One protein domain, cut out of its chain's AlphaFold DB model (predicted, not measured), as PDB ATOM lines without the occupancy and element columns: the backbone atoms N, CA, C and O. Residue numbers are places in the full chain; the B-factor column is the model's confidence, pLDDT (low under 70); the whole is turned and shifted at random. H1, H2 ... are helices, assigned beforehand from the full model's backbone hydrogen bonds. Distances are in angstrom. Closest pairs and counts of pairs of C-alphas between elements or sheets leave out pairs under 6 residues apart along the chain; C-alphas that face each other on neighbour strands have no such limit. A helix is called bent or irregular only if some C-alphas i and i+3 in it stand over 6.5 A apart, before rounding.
ATOM      1  N   LEU A 329      28.385  73.394 207.376       93.69
ATOM      2  CA  LEU A 329      29.227  73.487 206.188       93.69
ATOM      3  C   LEU A 329      29.535  74.947 205.838       93.69
ATOM      4  O   LEU A 329      30.696  75.287 205.626       93.69
ATOM      5  N   THR A 330      28.527  75.819 205.854       91.50
ATOM      6  CA  THR A 330      28.677  77.261 205.602       91.50
ATOM      7  C   THR A 330      29.627  77.895 206.619       91.50
ATOM      8  O   THR A 330      30.542  78.627 206.243       91.50
ATOM      9  N   LYS A 331      29.519  77.497 207.894       91.88
ATOM     10  CA  LYS A 331      30.457  77.913 208.952       91.88
ATOM     11  C   LYS A 331      31.892  77.453 208.711       91.88
ATOM     12  O   LYS A 331      32.823  78.129 209.129       91.88
ATOM     13  N   LEU A 332      32.105  76.287 208.095       94.00
ATOM     14  CA  LEU A 332      33.449  75.824 207.730       94.00
ATOM     15  C   LEU A 332      34.001  76.594 206.524       94.00
ATOM     16  O   LEU A 332      35.189  76.921 206.506       94.00
ATOM     17  N   LEU A 333      33.147  76.902 205.546       94.06
ATOM     18  CA  LEU A 333      33.501  77.685 204.360       94.06
ATOM     19  C   LEU A 333      33.877  79.130 204.702       94.06
ATOM     20  O   LEU A 333      34.761  79.681 204.048       94.06
ATOM     21  N   SER A 334      33.283  79.725 205.737       92.06
ATOM     22  CA  SER A 334      33.608  81.086 206.187       92.06
ATOM     23  C   SER A 334      34.891  81.176 207.024       92.06
ATOM     24  O   SER A 334      35.419  82.268 207.225       92.06
ATOM     25  N   LEU A 335      35.462  80.050 207.479       92.88
ATOM     26  CA  LEU A 335      36.696  80.077 208.270       92.88
ATOM     27  C   LEU A 335      37.879  80.643 207.470       92.88
ATOM     28  O   LEU A 335      38.083  80.242 206.316       92.88
ATOM     29  N   PRO A 336      38.750  81.455 208.101       93.94
ATOM     30  CA  PRO A 336      40.052  81.789 207.536       93.94
ATOM     31  C   PRO A 336      40.835  80.523 207.176       93.94
ATOM     32  O   PRO A 336      40.811  79.535 207.918       93.94
ATOM     33  N   TYR A 337      41.560  80.555 206.053       94.94
ATOM     34  CA  TYR A 337      42.221  79.362 205.512       94.94
ATOM     35  C   TYR A 337      43.169  78.705 206.524       94.94
ATOM     36  O   TYR A 337      43.147  77.488 206.674       94.94
ATOM     37  N   LYS A 338      43.937  79.499 207.286       95.50
ATOM     38  CA  LYS A 338      44.843  78.998 208.334       95.50
ATOM     39  C   LYS A 338      44.109  78.150 209.382       95.50
ATOM     40  O   LYS A 338      44.510  77.023 209.658       95.50
ATOM     41  N   THR A 339      43.001  78.660 209.915       97.00
ATOM     42  CA  THR A 339      42.183  77.958 210.916       97.00
ATOM     43  C   THR A 339      41.580  76.678 210.346       97.00
ATOM     44  O   THR A 339      41.515  75.654 211.030       97.00
ATOM     45  N   LEU A 340      41.132  76.713 209.089       97.12
ATOM     46  CA  LEU A 340      40.630  75.520 208.419       97.12
ATOM     47  C   LEU A 340      41.744  74.487 208.201       97.12
ATOM     48  O   LEU A 340      41.534  73.317 208.502       97.12
ATOM     49  N   ALA A 341      42.920  74.904 207.732       97.50
ATOM     50  CA  ALA A 341      44.071  74.032 207.520       97.50
ATOM     51  C   ALA A 341      44.484  73.315 208.816       97.50
ATOM     52  O   ALA A 341      44.732  72.112 208.798       97.50
ATOM     53  N   GLU A 342      44.461  74.000 209.963       97.81
ATOM     54  CA  GLU A 342      44.700  73.385 211.277       97.81
ATOM     55  C   GLU A 342      43.630  72.342 211.654       97.81
ATOM     56  O   GLU A 342      43.942  71.310 212.255       97.81
ATOM     57  N   ARG A 343      42.356  72.575 211.301       98.25
ATOM     58  CA  ARG A 343      41.274  71.591 211.501       98.25
ATOM     59  C   ARG A 343      41.429  70.380 210.584       98.25
ATOM     60  O   ARG A 343      41.310  69.255 211.063       98.25
ATOM     61  N   LEU A 344      41.722  70.608 209.305       98.50
ATOM     62  CA  LEU A 344      41.972  69.550 208.325       98.50
ATOM     63  C   LEU A 344      43.180  68.709 208.734       98.50
ATOM     64  O   LEU A 344      43.084  67.488 208.722       98.50
ATOM     65  N   ASN A 345      44.267  69.337 209.192       98.44
ATOM     66  CA  ASN A 345      45.449  68.628 209.674       98.44
ATOM     67  C   ASN A 345      45.117  67.698 210.851       98.44
ATOM     68  O   ASN A 345      45.476  66.525 210.826       98.44
ATOM     69  N   ARG A 346      44.372  68.179 211.858       98.38
ATOM     70  CA  ARG A 346      43.935  67.330 212.982       98.38
ATOM     71  C   ARG A 346      43.097  66.143 212.510       98.38
ATOM     72  O   ARG A 346      43.425  65.007 212.837       98.38
ATOM     73  N   ALA A 347      42.092  66.395 211.670       98.62
ATOM     74  CA  ALA A 347      41.268  65.331 211.100       98.62
ATOM     75  C   ALA A 347      42.102  64.328 210.282       98.62
ATOM     76  O   ALA A 347      41.872  63.122 210.352       98.62
ATOM     77  N   ALA A 348      43.105  64.800 209.539       98.75
ATOM     78  CA  ALA A 348      44.001  63.945 208.773       98.75
ATOM     79  C   ALA A 348      44.829  63.017 209.667       98.75
ATOM     80  O   ALA A 348      45.006  61.845 209.336       98.75
ATOM     81  N   LEU A 349      45.320  63.518 210.803       98.50
ATOM     82  CA  LEU A 349      46.085  62.724 211.764       98.50
ATOM     83  C   LEU A 349      45.215  61.646 212.430       98.50
ATOM     84  O   LEU A 349      45.674  60.508 212.555       98.50
ATOM     85  N   ASP A 350      43.963  61.958 212.768       98.50
ATOM     86  CA  ASP A 350      43.004  60.991 213.324       98.50
ATOM     87  C   ASP A 350      42.648  59.895 212.301       98.50
ATOM     88  O   ASP A 350      42.662  58.691 212.601       98.50
ATOM     89  N   LEU A 351      42.402  60.288 211.046       98.62
ATOM     90  CA  LEU A 351      42.169  59.348 209.946       98.62
ATOM     91  C   LEU A 351      43.408  58.483 209.679       98.62
ATOM     92  O   LEU A 351      43.282  57.269 209.532       98.62
ATOM     93  N   LYS A 352      44.614  59.068 209.682       98.56
ATOM     94  CA  LYS A 352      45.886  58.340 209.546       98.56
ATOM     95  C   LYS A 352      46.035  57.280 210.631       98.56
ATOM     96  O   LYS A 352      46.396  56.149 210.316       98.56
ATOM     97  N   GLN A 353      45.755  57.613 211.892       98.25
ATOM     98  CA  GLN A 353      45.801  56.639 212.988       98.25
ATOM     99  C   GLN A 353      44.820  55.486 212.758       98.25
ATOM    100  O   GLN A 353      45.195  54.326 212.927       98.25
ATOM    101  N   THR A 354      43.601  55.792 212.309       98.12
ATOM    102  CA  THR A 354      42.592  54.782 211.958       98.12
ATOM    103  C   THR A 354      43.079  53.874 210.826       98.12
ATOM    104  O   THR A 354      43.072  52.654 210.966       98.12
ATOM    105  N   VAL A 355      43.592  54.446 209.734       98.12
ATOM    106  CA  VAL A 355      44.129  53.689 208.590       98.12
ATOM    107  C   VAL A 355      45.292  52.794 209.014       98.12
ATOM    108  O   VAL A 355      45.317  51.615 208.670       98.12
ATOM    109  N   VAL A 356      46.242  53.310 209.798       97.75
ATOM    110  CA  VAL A 356      47.372  52.523 210.318       97.75
ATOM    111  C   VAL A 356      46.883  51.388 211.212       97.75
ATOM    112  O   VAL A 356      47.346  50.254 211.073       97.75
ATOM    113  N   LYS A 357      45.938  51.663 212.115       96.81
ATOM    114  CA  LYS A 357      45.356  50.640 212.983       96.81
ATOM    115  C   LYS A 357      44.744  49.519 212.152       96.81
ATOM    116  O   LYS A 357      45.102  48.370 212.376       96.81
ATOM    117  N   GLU A 358      43.896  49.830 211.180       95.38
ATOM    118  CA  GLU A 358      43.151  48.804 210.447       95.38
ATOM    119  C   GLU A 358      44.004  48.057 209.411       95.38
ATOM    120  O   GLU A 358      43.866  46.846 209.254       95.38
ATOM    121  N   THR A 359      44.947  48.735 208.753       93.88
ATOM    122  CA  THR A 359      45.772  48.117 207.695       93.88
ATOM    123  C   THR A 359      47.042  47.439 208.224       93.88
ATOM    124  O   THR A 359      47.511  46.456 207.646       93.88
ATOM    125  N   TRP A 360      47.601  47.921 209.337       93.75
ATOM    126  CA  TRP A 360      48.877  47.441 209.884       93.75
ATOM    127  C   TRP A 360      48.766  46.873 211.305       93.75
ATOM    128  O   TRP A 360      49.395  45.860 211.623       93.75
ATOM    129  N   GLY A 361      47.966  47.497 212.172       91.12
ATOM    130  CA  GLY A 361      47.757  47.049 213.552       91.12
ATOM    131  C   GLY A 361      46.946  45.755 213.636       91.12
ATOM    132  O   GLY A 361      47.456  44.730 214.090       91.12
ATOM    133  N   SER A 362      45.701  45.789 213.156       87.81
ATOM    134  CA  SER A 362      44.720  44.696 213.198       87.81
ATOM    135  C   SER A 362      45.185  43.449 212.434       87.81
ATOM    136  O   SER A 362      44.854  42.328 212.815       87.81
ATOM    137  N   SER A 363      46.019  43.613 211.403       82.25
ATOM    138  CA  SER A 363      46.622  42.504 210.645       82.25
ATOM    139  C   SER A 363      47.755  41.785 211.397       82.25
ATOM    140  O   SER A 363      48.249  40.740 210.948       82.25
ATOM    141  N   GLY A 364      48.166  42.312 212.557       82.81
ATOM    142  CA  GLY A 364      49.302  41.824 213.334       82.81
ATOM    143  C   GLY A 364      50.638  42.125 212.657       82.81
ATOM    144  O   GLY A 364      51.544  41.297 212.737       82.81
ATOM    145  N   ARG A 365      50.744  43.269 211.961       84.50
ATOM    146  CA  ARG A 365      51.931  43.693 211.191       84.50
ATOM    147  C   ARG A 365      52.347  42.692 210.112       84.50
ATOM    148  O   ARG A 365      53.531  42.514 209.825       84.50
ATOM    149  N   ARG A 366      51.364  41.999 209.538       76.88
ATOM    150  CA  ARG A 366      51.555  41.029 208.459       76.88
ATOM    151  C   ARG A 366      50.873  41.535 207.202       76.88
ATOM    152  O   ARG A 366      49.746  42.017 207.252       76.88
ATOM    153  N   VAL A 367      51.569  41.396 206.081       78.44
ATOM    154  CA  VAL A 367      51.035  41.713 204.758       78.44
ATOM    155  C   VAL A 367      50.475  40.418 204.187       78.44
ATOM    156  O   VAL A 367      51.250  39.539 203.821       78.44
ATOM    157  N   LEU A 620      31.264  63.782 193.973       98.25
ATOM    158  CA  LEU A 620      30.845  62.392 193.784       98.25
ATOM    159  C   LEU A 620      30.279  61.758 195.060       98.25
ATOM    160  O   LEU A 620      30.734  62.020 196.170       98.25
ATOM    161  N   LYS A 621      29.374  60.787 194.907       98.19
ATOM    162  CA  LYS A 621      28.892  59.949 196.021       98.19
ATOM    163  C   LYS A 621      29.914  58.887 196.455       98.19
ATOM    164  O   LYS A 621      29.549  57.750 196.747       98.19
ATOM    165  N   ARG A 622      31.207  59.225 196.459       98.38
ATOM    166  CA  ARG A 622      32.335  58.345 196.811       98.38
ATOM    167  C   ARG A 622      33.469  59.150 197.445       98.38
ATOM    168  O   ARG A 622      33.716  60.285 197.040       98.38
ATOM    169  N   VAL A 623      34.175  58.553 198.404       98.06
ATOM    170  CA  VAL A 623      35.170  59.277 199.214       98.06
ATOM    171  C   VAL A 623      36.545  59.420 198.539       98.06
ATOM    172  O   VAL A 623      37.124  60.500 198.588       98.06
ATOM    173  N   GLY A 624      37.048  58.358 197.900       97.31
ATOM    174  CA  GLY A 624      38.475  58.178 197.605       97.31
ATOM    175  C   GLY A 624      39.113  59.047 196.509       97.31
ATOM    176  O   GLY A 624      38.522  59.964 195.942       97.31
ATOM    177  N   ILE A 625      40.367  58.716 196.196       98.62
ATOM    178  CA  ILE A 625      41.239  59.440 195.253       98.62
ATOM    179  C   ILE A 625      40.989  59.041 193.792       98.62
ATOM    180  O   ILE A 625      41.002  59.882 192.901       98.62
ATOM    181  N   CYS A 626      40.733  57.767 193.506       98.75
ATOM    182  CA  CYS A 626      40.619  57.289 192.127       98.75
ATOM    183  C   CYS A 626      39.361  57.822 191.417       98.75
ATOM    184  O   CYS A 626      39.369  58.132 190.221       98.75
ATOM    185  N   HIS A 627      38.259  57.895 192.161       98.06
ATOM    186  CA  HIS A 627      36.932  58.228 191.650       98.06
ATOM    187  C   HIS A 627      36.006  58.720 192.774       98.06
ATOM    188  O   HIS A 627      34.869  58.272 192.910       98.06
ATOM    189  N   GLY A 628      36.518  59.615 193.615       98.44
ATOM    190  CA  GLY A 628      35.774  60.250 194.697       98.44
ATOM    191  C   GLY A 628      36.096  61.736 194.811       98.44
ATOM    192  O   GLY A 628      36.887  62.285 194.039       98.44
ATOM    193  N   ILE A 629      35.463  62.386 195.786       98.81
ATOM    194  CA  ILE A 629      35.633  63.822 196.050       98.81
ATOM    195  C   ILE A 629      37.108  64.142 196.341       98.81
ATOM    196  O   ILE A 629      37.616  65.160 195.862       98.81
ATOM    197  N   SER A 630      37.828  63.252 197.038       98.81
ATOM    198  CA  SER A 630      39.227  63.496 197.398       98.81
ATOM    199  C   SER A 630      40.109  63.667 196.161       98.81
ATOM    200  O   SER A 630      40.906  64.597 196.091       98.81
ATOM    201  N   GLY A 631      39.929  62.812 195.153       98.81
ATOM    202  CA  GLY A 631      40.661  62.907 193.888       98.81
ATOM    203  C   GLY A 631      40.284  64.132 193.069       98.81
ATOM    204  O   GLY A 631      41.151  64.822 192.540       98.81
ATOM    205  N   ASN A 632      38.988  64.427 192.999       98.94
ATOM    206  CA  ASN A 632      38.475  65.552 192.219       98.94
ATOM    207  C   ASN A 632      38.927  66.908 192.779       98.94
ATOM    208  O   ASN A 632      39.150  67.840 192.011       98.94
ATOM    209  N   THR A 633      39.158  66.995 194.091       98.94
ATOM    210  CA  THR A 633      39.685  68.203 194.750       98.94
ATOM    211  C   THR A 633      41.038  68.640 194.171       98.94
ATOM    212  O   THR A 633      41.302  69.837 194.050       98.94
ATOM    213  N   TYR A 634      41.882  67.692 193.744       98.94
ATOM    214  CA  TYR A 634      43.196  68.007 193.171       98.94
ATOM    215  C   TYR A 634      43.127  68.780 191.858       98.94
ATOM    216  O   TYR A 634      44.089  69.467 191.534       98.94
ATOM    217  N   VAL A 635      42.012  68.726 191.126       98.94
ATOM    218  CA  VAL A 635      41.834  69.531 189.907       98.94
ATOM    219  C   VAL A 635      41.916  71.015 190.247       98.94
ATOM    220  O   VAL A 635      42.645  71.765 189.602       98.94
ATOM    221  N   PHE A 636      41.227  71.428 191.308       98.88
ATOM    222  CA  PHE A 636      41.243  72.810 191.764       98.88
ATOM    223  C   PHE A 636      42.594  73.197 192.368       98.88
ATOM    224  O   PHE A 636      43.082  74.293 192.116       98.88
ATOM    225  N   LEU A 637      43.245  72.290 193.104       98.88
ATOM    226  CA  LEU A 637      44.605  72.529 193.598       98.88
ATOM    227  C   LEU A 637      45.590  72.724 192.439       98.88
ATOM    228  O   LEU A 637      46.383  73.658 192.465       98.88
ATOM    229  N   ALA A 638      45.503  71.909 191.389       98.88
ATOM    230  CA  ALA A 638      46.353  72.027 190.212       98.88
ATOM    231  C   ALA A 638      46.116  73.335 189.447       98.88
ATOM    232  O   ALA A 638      47.070  74.038 189.119       98.88
ATOM    233  N   LEU A 639      44.854  73.723 189.246       98.81
ATOM    234  CA  LEU A 639      44.506  75.008 188.636       98.81
ATOM    235  C   LEU A 639      44.948  76.201 189.492       98.81
ATOM    236  O   LEU A 639      45.416  77.200 188.947       98.81
ATOM    237  N   TYR A 640      44.853  76.104 190.819       98.69
ATOM    238  CA  TYR A 640      45.362  77.132 191.726       98.69
ATOM    239  C   TYR A 640      46.876  77.303 191.582       98.69
ATOM    240  O   TYR A 640      47.341  78.428 191.423       98.69
ATOM    241  N   ARG A 641      47.639  76.205 191.567       98.44
ATOM    242  CA  ARG A 641      49.099  76.255 191.389       98.44
ATOM    243  C   ARG A 641      49.505  76.852 190.042       98.44
ATOM    244  O   ARG A 641      50.426  77.658 190.005       98.44
ATOM    245  N   LEU A 642      48.800  76.493 188.969       97.94
ATOM    246  CA  LEU A 642      49.077  77.001 187.624       97.94
ATOM    247  C   LEU A 642      48.720  78.486 187.468       97.94
ATOM    248  O   LEU A 642      49.446  79.234 186.821       97.94
ATOM    249  N   THR A 643      47.586  78.923 188.023       97.50
ATOM    250  CA  THR A 643      47.017  80.252 187.718       97.50
ATOM    251  C   THR A 643      47.194  81.292 188.821       97.50
ATOM    252  O   THR A 643      46.989  82.478 188.572       97.50
ATOM    253  N   GLY A 644      47.478  80.873 190.055       96.94
ATOM    254  CA  GLY A 644      47.473  81.731 191.243       96.94
ATOM    255  C   GLY A 644      46.087  82.254 191.653       96.94
ATOM    256  O   GLY A 644      45.980  82.983 192.640       96.94
ATOM    257  N   LYS A 645      45.009  81.900 190.937       97.06
ATOM    258  CA  LYS A 645      43.656  82.411 191.207       97.06
ATOM    259  C   LYS A 645      43.061  81.758 192.451       97.06
ATOM    260  O   LYS A 645      42.779  80.560 192.467       97.06
ATOM    261  N   VAL A 646      42.805  82.571 193.473       96.44
ATOM    262  CA  VAL A 646      42.257  82.134 194.770       96.44
ATOM    263  C   VAL A 646      40.876  81.476 194.678       96.44
ATOM    264  O   VAL A 646      40.527  80.690 195.552       96.44
ATOM    265  N   GLU A 647      40.122  81.718 193.603       97.38
ATOM    266  CA  GLU A 647      38.860  81.025 193.324       97.38
ATOM    267  C   GLU A 647      39.041  79.500 193.285       97.38
ATOM    268  O   GLU A 647      38.272  78.762 193.898       97.38
ATOM    269  N   PHE A 648      40.096  79.001 192.636       98.50
ATOM    270  CA  PHE A 648      40.344  77.560 192.603       98.50
ATOM    271  C   PHE A 648      40.740  77.028 193.983       98.50
ATOM    272  O   PHE A 648      40.303  75.948 194.379       98.50
ATOM    273  N   LEU A 649      41.483  77.806 194.773       98.31
ATOM    274  CA  LEU A 649      41.760  77.434 196.160       98.31
ATOM    275  C   LEU A 649      40.470  77.362 196.991       98.31
ATOM    276  O   LEU A 649      40.313  76.452 197.805       98.31
ATOM    277  N   TYR A 650      39.530  78.279 196.759       98.38
ATOM    278  CA  TYR A 650      38.213  78.246 197.384       98.38
ATOM    279  C   TYR A 650      37.429  76.982 196.998       98.38
ATOM    280  O   TYR A 650      36.899  76.310 197.880       98.38
ATOM    281  N   ARG A 651      37.411  76.592 195.719       98.62
ATOM    282  CA  ARG A 651      36.736  75.356 195.282       98.62
ATOM    283  C   ARG A 651      37.362  74.101 195.906       98.62
ATOM    284  O   ARG A 651      36.640  73.220 196.374       98.62
ATOM    285  N   ALA A 652      38.696  74.050 196.012       98.81
ATOM    286  CA  ALA A 652      39.397  72.981 196.729       98.81
ATOM    287  C   ALA A 652      39.007  72.939 198.218       98.81
ATOM    288  O   ALA A 652      38.672  71.884 198.763       98.81
ATOM    289  N   LYS A 653      39.001  74.113 198.864       98.44
ATOM    290  CA  LYS A 653      38.529  74.308 200.238       98.44
ATOM    291  C   LYS A 653      37.099  73.802 200.406       98.44
ATOM    292  O   LYS A 653      36.835  73.090 201.369       98.44
ATOM    293  N   ALA A 654      36.201  74.111 199.475       98.62
ATOM    294  CA  ALA A 654      34.803  73.724 199.567       98.62
ATOM    295  C   ALA A 654      34.613  72.204 199.553       98.62
ATOM    296  O   ALA A 654      33.927  71.656 200.417       98.62
ATOM    297  N   PHE A 655      35.316  71.503 198.663       98.81
ATOM    298  CA  PHE A 655      35.287  70.040 198.614       98.81
ATOM    299  C   PHE A 655      35.884  69.415 199.887       98.81
ATOM    300  O   PHE A 655      35.326  68.455 200.427       98.81
ATOM    301  N   ALA A 656      36.967  69.984 200.429       98.75
ATOM    302  CA  ALA A 656      37.548  69.542 201.698       98.75
ATOM    303  C   ALA A 656      36.614  69.795 202.902       98.75
ATOM    304  O   ALA A 656      36.486  68.934 203.775       98.75
ATOM    305  N   CYS A 657      35.919  70.937 202.941       98.56
ATOM    306  CA  CYS A 657      34.916  71.258 203.958       98.56
ATOM    307  C   CYS A 657      33.718  70.305 203.890       98.56
ATOM    308  O   CYS A 657      33.306  69.785 204.926       98.56
ATOM    309  N   PHE A 658      33.207  70.010 202.690       98.56
ATOM    310  CA  PHE A 658      32.161  69.003 202.503       98.56
ATOM    311  C   PHE A 658      32.611  67.648 203.050       98.56
ATOM    312  O   PHE A 658      31.865  66.961 203.753       98.56
ATOM    313  N   HIS A 659      33.863  67.281 202.771       97.50
ATOM    314  CA  HIS A 659      34.449  66.058 203.280       97.50
ATOM    315  C   HIS A 659      34.434  66.006 204.812       97.50
ATOM    316  O   HIS A 659      33.906  65.043 205.377       97.50
ATOM    317  N   LEU A 660      34.970  67.050 205.452       97.62
ATOM    318  CA  LEU A 660      35.081  67.186 206.904       97.62
ATOM    319  C   LEU A 660      33.711  67.187 207.601       97.62
ATOM    320  O   LEU A 660      33.578  66.614 208.676       97.62
ATOM    321  N   ASP A 661      32.702  67.803 206.985       97.88
ATOM    322  CA  ASP A 661      31.371  67.972 207.575       97.88
ATOM    323  C   ASP A 661      30.442  66.766 207.360       97.88
ATOM    324  O   ASP A 661      29.698  66.372 208.258       97.88
ATOM    325  N   LYS A 662      30.451  66.175 206.156       97.50
ATOM    326  CA  LYS A 662      29.393  65.245 205.724       97.50
ATOM    327  C   LYS A 662      29.844  63.795 205.559       97.50
ATOM    328  O   LYS A 662      29.004  62.903 205.690       97.50
ATOM    329  N   SER A 663      31.117  63.522 205.254       96.88
ATOM    330  CA  SER A 663      31.515  62.205 204.711       96.88
ATOM    331  C   SER A 663      31.245  61.050 205.660       96.88
ATOM    332  O   SER A 663      30.650  60.060 205.247       96.88
ATOM    333  N   GLN A 664      31.618  61.178 206.937       95.94
ATOM    334  CA  GLN A 664      31.406  60.112 207.921       95.94
ATOM    335  C   GLN A 664      29.922  59.734 208.020       95.94
ATOM    336  O   GLN A 664      29.577  58.552 207.950       95.94
ATOM    337  N   ARG A 665      29.038  60.737 208.102       97.38
ATOM    338  CA  ARG A 665      27.589  60.525 208.148       97.38
ATOM    339  C   ARG A 665      27.090  59.869 206.861       97.38
ATOM    340  O   ARG A 665      26.427  58.839 206.920       97.38
ATOM    341  N   LEU A 666      27.441  60.425 205.701       98.00
ATOM    342  CA  LEU A 666      26.978  59.927 204.402       98.00
ATOM    343  C   LEU A 666      27.449  58.495 204.112       98.00
ATOM    344  O   LEU A 666      26.692  57.731 203.517       98.00
ATOM    345  N   ILE A 667      28.657  58.125 204.546       97.69
ATOM    346  CA  ILE A 667      29.166  56.752 204.443       97.69
ATOM    347  C   ILE A 667      28.356  55.818 205.344       97.69
ATOM    348  O   ILE A 667      27.879  54.788 204.877       97.69
ATOM    349  N   SER A 668      28.136  56.195 206.608       97.00
ATOM    350  CA  SER A 668      27.367  55.365 207.549       97.00
ATOM    351  C   SER A 668      25.904  55.163 207.133       97.00
ATOM    352  O   SER A 668      25.326  54.113 207.392       97.00
ATOM    353  N   GLU A 669      25.318  56.144 206.440       97.38
ATOM    354  CA  GLU A 669      23.957  56.085 205.894       97.38
ATOM    355  C   GLU A 669      23.877  55.361 204.535       97.38
ATOM    356  O   GLU A 669      22.794  55.261 203.960       97.38
ATOM    357  N   GLY A 670      25.004  54.910 203.971       95.69
ATOM    358  CA  GLY A 670      25.052  54.278 202.646       95.69
ATOM    359  C   GLY A 670      24.775  55.231 201.474       95.69
ATOM    360  O   GLY A 670      24.524  54.779 200.359       95.69
ATOM    361  N   LYS A 671      24.814  56.551 201.698       97.06
ATOM    362  CA  LYS A 671      24.617  57.586 200.663       97.06
ATOM    363  C   LYS A 671      25.907  57.949 199.929       97.06
ATOM    364  O   LYS A 671      25.848  58.482 198.825       97.06
ATOM    365  N   MET A 672      27.057  57.689 200.546       97.88
ATOM    366  CA  MET A 672      28.385  57.828 199.954       97.88
ATOM    367  C   MET A 672      29.124  56.495 200.073       97.88
ATOM    368  O   MET A 672      29.176  55.902 201.144       97.88
ATOM    369  N   HIS A 673      29.732  56.031 198.986       97.62
ATOM    370  CA  HIS A 673      30.547  54.823 199.005       97.62
ATOM    371  C   HIS A 673      31.904  55.089 199.675       97.62
ATOM    372  O   HIS A 673      32.654  55.966 199.234       97.62
ATOM    373  N   GLY A 674      32.236  54.309 200.708       96.50
ATOM    374  CA  GLY A 674      33.499  54.418 201.455       96.50
ATOM    375  C   GLY A 674      34.725  53.797 200.770       96.50
ATOM    376  O   GLY A 674      35.822  53.929 201.294       96.50
ATOM    377  N   GLY A 675      34.538  53.142 199.619       96.25
ATOM    378  CA  GLY A 675      35.570  52.377 198.903       96.25
ATOM    379  C   GLY A 675      35.448  50.876 199.179       96.25
ATOM    380  O   GLY A 675      35.054  50.500 200.281       96.25
ATOM    381  N   ASP A 676      35.753  50.032 198.187       95.56
ATOM    382  CA  ASP A 676      35.708  48.568 198.363       95.56
ATOM    383  C   ASP A 676      36.781  48.135 199.372       95.56
ATOM    384  O   ASP A 676      36.544  47.284 200.227       95.56
ATOM    385  N   GLN A 677      37.940  48.801 199.326       95.62
ATOM    386  CA  GLN A 677      38.942  48.790 200.389       95.62
ATOM    387  C   GLN A 677      38.886  50.111 201.177       95.62
ATOM    388  O   GLN A 677      39.582  51.072 200.822       95.62
ATOM    389  N   PRO A 678      38.084  50.196 202.257       96.69
ATOM    390  CA  PRO A 678      37.685  51.465 202.878       96.69
ATOM    391  C   PRO A 678      38.828  52.239 203.545       96.69
ATOM    392  O   PRO A 678      38.697  53.436 203.790       96.69
ATOM    393  N   TYR A 679      39.961  51.588 203.809       97.38
ATOM    394  CA  TYR A 679      41.154  52.208 204.401       97.38
ATOM    395  C   TYR A 679      42.288  52.428 203.397       97.38
ATOM    396  O   TYR A 679      43.339  52.947 203.764       97.38
ATOM    397  N   SER A 680      42.095  52.036 202.137       97.69
ATOM    398  CA  SER A 680      43.117  52.186 201.107       97.69
ATOM    399  C   SER A 680      43.376  53.642 200.728       97.69
ATOM    400  O   SER A 680      42.564  54.536 200.990       97.69
ATOM    401  N   LEU A 681      44.509  53.873 200.059       98.56
ATOM    402  CA  LEU A 681      44.870  55.190 199.547       98.56
ATOM    403  C   LEU A 681      43.985  55.610 198.363       98.56
ATOM    404  O   LEU A 681      43.522  56.747 198.330       98.56
ATOM    405  N   PHE A 682      43.739  54.725 197.389       98.62
ATOM    406  CA  PHE A 682      43.042  55.125 196.160       98.62
ATOM    407  C   PHE A 682      41.515  55.056 196.245       98.62
ATOM    408  O   PHE A 682      40.847  55.812 195.537       98.62
ATOM    409  N   GLU A 683      40.936  54.214 197.100       98.38
ATOM    410  CA  GLU A 683      39.474  54.044 197.174       98.38
ATOM    411  C   GLU A 683      38.870  54.577 198.473       98.38
ATOM    412  O   GLU A 683      37.731  55.045 198.469       98.38
ATOM    413  N   GLY A 684      39.639  54.505 199.559       97.94
ATOM    414  CA  GLY A 684      39.158  54.696 200.917       97.94
ATOM    415  C   GLY A 684      39.530  56.023 201.572       97.94
ATOM    416  O   GLY A 684      39.983  56.981 200.942       97.94
ATOM    417  N   ILE A 685      39.366  56.053 202.896       98.56
ATOM    418  CA  ILE A 685      39.658  57.215 203.745       98.56
ATOM    419  C   ILE A 685      41.161  57.512 203.864       98.56
ATOM    420  O   ILE A 685      41.527  58.603 204.297       98.56
ATOM    421  N   GLY A 686      42.038  56.589 203.452       98.62
ATOM    422  CA  GLY A 686      43.475  56.855 203.348       98.62
ATOM    423  C   GLY A 686      43.769  57.976 202.352       98.62
ATOM    424  O   GLY A 686      44.584  58.855 202.628       98.62
ATOM    425  N   GLY A 687      43.035  58.007 201.240       98.69
ATOM    426  CA  GLY A 687      43.089  59.089 200.261       98.69
ATOM    427  C   GLY A 687      42.526  60.417 200.771       98.69
ATOM    428  O   GLY A 687      43.093  61.473 200.496       98.69
ATOM    429  N   MET A 688      41.458  60.365 201.572       98.81
ATOM    430  CA  MET A 688      40.880  61.543 202.232       98.81
ATOM    431  C   MET A 688      41.853  62.158 203.242       98.81
ATOM    432  O   MET A 688      42.056  63.371 203.245       98.81
ATOM    433  N   ALA A 689      42.519  61.326 204.050       98.88
ATOM    434  CA  ALA A 689      43.575  61.773 204.953       98.88
ATOM    435  C   ALA A 689      44.746  62.407 204.186       98.88
ATOM    436  O   ALA A 689      45.248  63.455 204.587       98.88
ATOM    437  N   TYR A 690      45.149  61.805 203.060       98.88
ATOM    438  CA  TYR A 690      46.209  62.345 202.207       98.88
ATOM    439  C   TYR A 690      45.843  63.736 201.674       98.88
ATOM    440  O   TYR A 690      46.641  64.662 201.804       98.88
ATOM    441  N   LEU A 691      44.626  63.908 201.139       98.88
ATOM    442  CA  LEU A 691      44.133  65.214 200.694       98.88
ATOM    443  C   LEU A 691      44.164  66.244 201.828       98.88
ATOM    444  O   LEU A 691      44.637  67.357 201.626       98.88
ATOM    445  N   PHE A 692      43.675  65.899 203.019       98.88
ATOM    446  CA  PHE A 692      43.650  66.842 204.139       98.88
ATOM    447  C   PHE A 692      45.050  67.295 204.568       98.88
ATOM    448  O   PHE A 692      45.219  68.468 204.900       98.88
ATOM    449  N   LEU A 693      46.051  66.408 204.517       98.81
ATOM    450  CA  LEU A 693      47.453  66.792 204.714       98.81
ATOM    451  C   LEU A 693      47.922  67.753 203.618       98.81
ATOM    452  O   LEU A 693      48.576  68.747 203.922       98.81
ATOM    453  N   ASP A 694      47.567  67.503 202.359       98.50
ATOM    454  CA  ASP A 694      47.947  68.368 201.235       98.50
ATOM    455  C   ASP A 694      47.300  69.757 201.282       98.50
ATOM    456  O   ASP A 694      47.934  70.758 200.947       98.50
ATOM    457  N   MET A 695      46.074  69.854 201.796       98.50
ATOM    458  CA  MET A 695      45.383  71.132 201.995       98.50
ATOM    459  C   MET A 695      46.088  72.053 203.005       98.50
ATOM    460  O   MET A 695      45.789  73.249 203.039       98.50
ATOM    461  N   THR A 696      47.025  71.543 203.815       97.62
ATOM    462  CA  THR A 696      47.799  72.377 204.752       97.62
ATOM    463  C   THR A 696      48.778  73.312 204.043       97.62
ATOM    464  O   THR A 696      49.015  74.417 204.529       97.62
ATOM    465  N   VAL A 697      49.295  72.905 202.879       96.12
ATOM    466  CA  VAL A 697      50.209  73.692 202.040       96.12
ATOM    467  C   VAL A 697      49.764  73.562 200.574       96.12
ATOM    468  O   VAL A 697      50.382  72.839 199.792       96.12
ATOM    469  N   PRO A 698      48.675  74.242 200.167       97.00
ATOM    470  CA  PRO A 698      48.016  74.003 198.879       97.00
ATOM    471  C   PRO A 698      48.898  74.290 197.653       97.00
ATOM    472  O   PRO A 698      48.688  73.690 196.600       97.00
ATOM    473  N   SER A 699      49.904  75.165 197.773       96.25
ATOM    474  CA  SER A 699      50.886  75.432 196.709       96.25
ATOM    475  C   SER A 699      51.787  74.225 196.408       96.25
ATOM    476  O   SER A 699      52.231  74.038 195.275       96.25
ATOM    477  N   GLU A 700      52.010  73.363 197.399       96.31
ATOM    478  CA  GLU A 700      52.846  72.163 197.293       96.31
ATOM    479  C   GLU A 700      52.027  70.885 197.089       96.31
ATOM    480  O   GLU A 700      52.598  69.817 196.869       96.31
ATOM    481  N   ALA A 701      50.693  70.972 197.125       98.25
ATOM    482  CA  ALA A 701      49.834  69.809 196.962       98.25
ATOM    483  C   ALA A 701      50.049  69.146 195.599       98.25
ATOM    484  O   ALA A 701      50.230  69.848 194.602       98.25
ATOM    485  N   ARG A 702      50.037  67.811 195.538       98.38
ATOM    486  CA  ARG A 702      50.222  67.028 194.299       98.38
ATOM    487  C   ARG A 702      49.389  65.755 194.381       98.38
ATOM    488  O   ARG A 702      49.491  65.027 195.364       98.38
ATOM    489  N   PHE A 703      48.598  65.460 193.348       98.88
ATOM    490  CA  PHE A 703      47.809  64.230 193.295       98.88
ATOM    491  C   PHE A 703      48.730  63.018 193.514       98.88
ATOM    492  O   PHE A 703      49.679  62.828 192.739       98.88
ATOM    493  N   PRO A 704      48.460  62.165 194.521       98.69
ATOM    494  CA  PRO A 704      49.383  61.112 194.917       98.69
ATOM    495  C   PRO A 704      49.594  60.106 193.788       98.69
ATOM    496  O   PRO A 704      48.650  59.505 193.279       98.69
ATOM    497  N   ALA A 705      50.861  59.892 193.434       98.19
ATOM    498  CA  ALA A 705      51.281  58.977 192.376       98.19
ATOM    499  C   ALA A 705      50.767  59.311 190.961       98.19
ATOM    500  O   ALA A 705      50.706  58.430 190.101       98.19
ATOM    501  N   TYR A 706      50.425  60.579 190.712       98.75
ATOM    502  CA  TYR A 706      50.133  61.089 189.372       98.75
ATOM    503  C   TYR A 706      50.923  62.359 189.082       98.75
ATOM    504  O   TYR A 706      51.744  62.364 188.174       98.75
ATOM    505  N   GLU A 707      50.748  63.403 189.892       98.62
ATOM    506  CA  GLU A 707      51.548  64.622 189.784       98.62
ATOM    507  C   GLU A 707      52.860  64.447 190.562       98.62
ATOM    508  O   GLU A 707      52.879  63.792 191.609       98.62
ATOM    509  N   LEU A 708      53.957  65.013 190.047       92.19
ATOM    510  CA  LEU A 708      55.279  64.927 190.671       92.19
ATOM    511  C   LEU A 708      55.627  66.159 191.474       92.19
ATOM    512  O   LEU A 708      55.593  67.297 190.948       92.19
TER     513      LEU A 708
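What this domain is: This is residues 329 to 367 and 620 to 708 of the 708 residues of an uncharacterized protein of Camellia sinensis (UniProt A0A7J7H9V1). This is an up-and-down bundle of four helices, each running against the one before it in the chain: short H5 sits in the middle, with long H2 on one side and the hairpin of H3 and H4 on the other. Short H1 packs on H4, and two long stretches without a named element, residues 669 to 684 and 695 to 708, lead into and away from H5. The printed part has 128 residues with five named helices, H1 to H5 in order, and no named strand; its class is all helix. It is compact, with a radius of gyration of the C-alphas of 14.3 A, and spans 46 by 33 by 24 A.

Where its parts are: Find C-alpha 329 at (29.227, 73.487, 206.188), where H1 begins; it covers residues 329 to 333. H2, residues 337 to 361, begins at (42.221, 79.362, 205.512) and runs 33.8 A from first to last C-alpha. After the cut comes H3, residues 629 to 643, 21.7 A long. H4, residues 646 to 668, is 33.2 A long; it is irregular, with C-alphas 661 and 664 7.9 A apart, and has a kink of 49 degrees near residue 662. H5, residues 685 to 694, is 14.1 A long and ends at C-alpha 694 at (47.947, 68.368, 201.235).

How they stand to each other: Start at H4, the hub, which touches the four other helices. H3 and H4 form a helical hairpin at a shallow tilt of 8 degrees, opposite ways; their closest C-alphas, of Phe 636 and Phe 648, are 4.9 A apart. H4 and H5, also a helical hairpin, only just touch, with 3 pairs of C-alphas within 8 A, the closest those of Ala 656 and Phe 692 at 7.1 A. H2 and H5 touch, closest at the C-alphas of Ala 348 and Ala 689, 4.4 A apart; they run opposite ways at a steep tilt of 35.4 degrees, only just beyond shallow. With residues 653 to 661 alone, H4 touches H1; the closest C-alphas, of Leu 329 and Asp 661, are 6.1 A apart. H2 and H3 are apart. Every O i to N i+4 pair is within hydrogen-bond range in H1, H2 and H5, against 8 of 11 in H3 and 17 of 19 in H4.

The domain as a whole: Look for the two C-alphas farthest apart at Gly 364 and Lys 645, 46.6 A. Residues 368 to 619 are not printed, and C-alphas 367 and 620 are 30.9 A apart across this cut. The link from H4 to H5, 16 residues, is long. The model's mean pLDDT of the printed part is 96.7, and no printed residue is under 70.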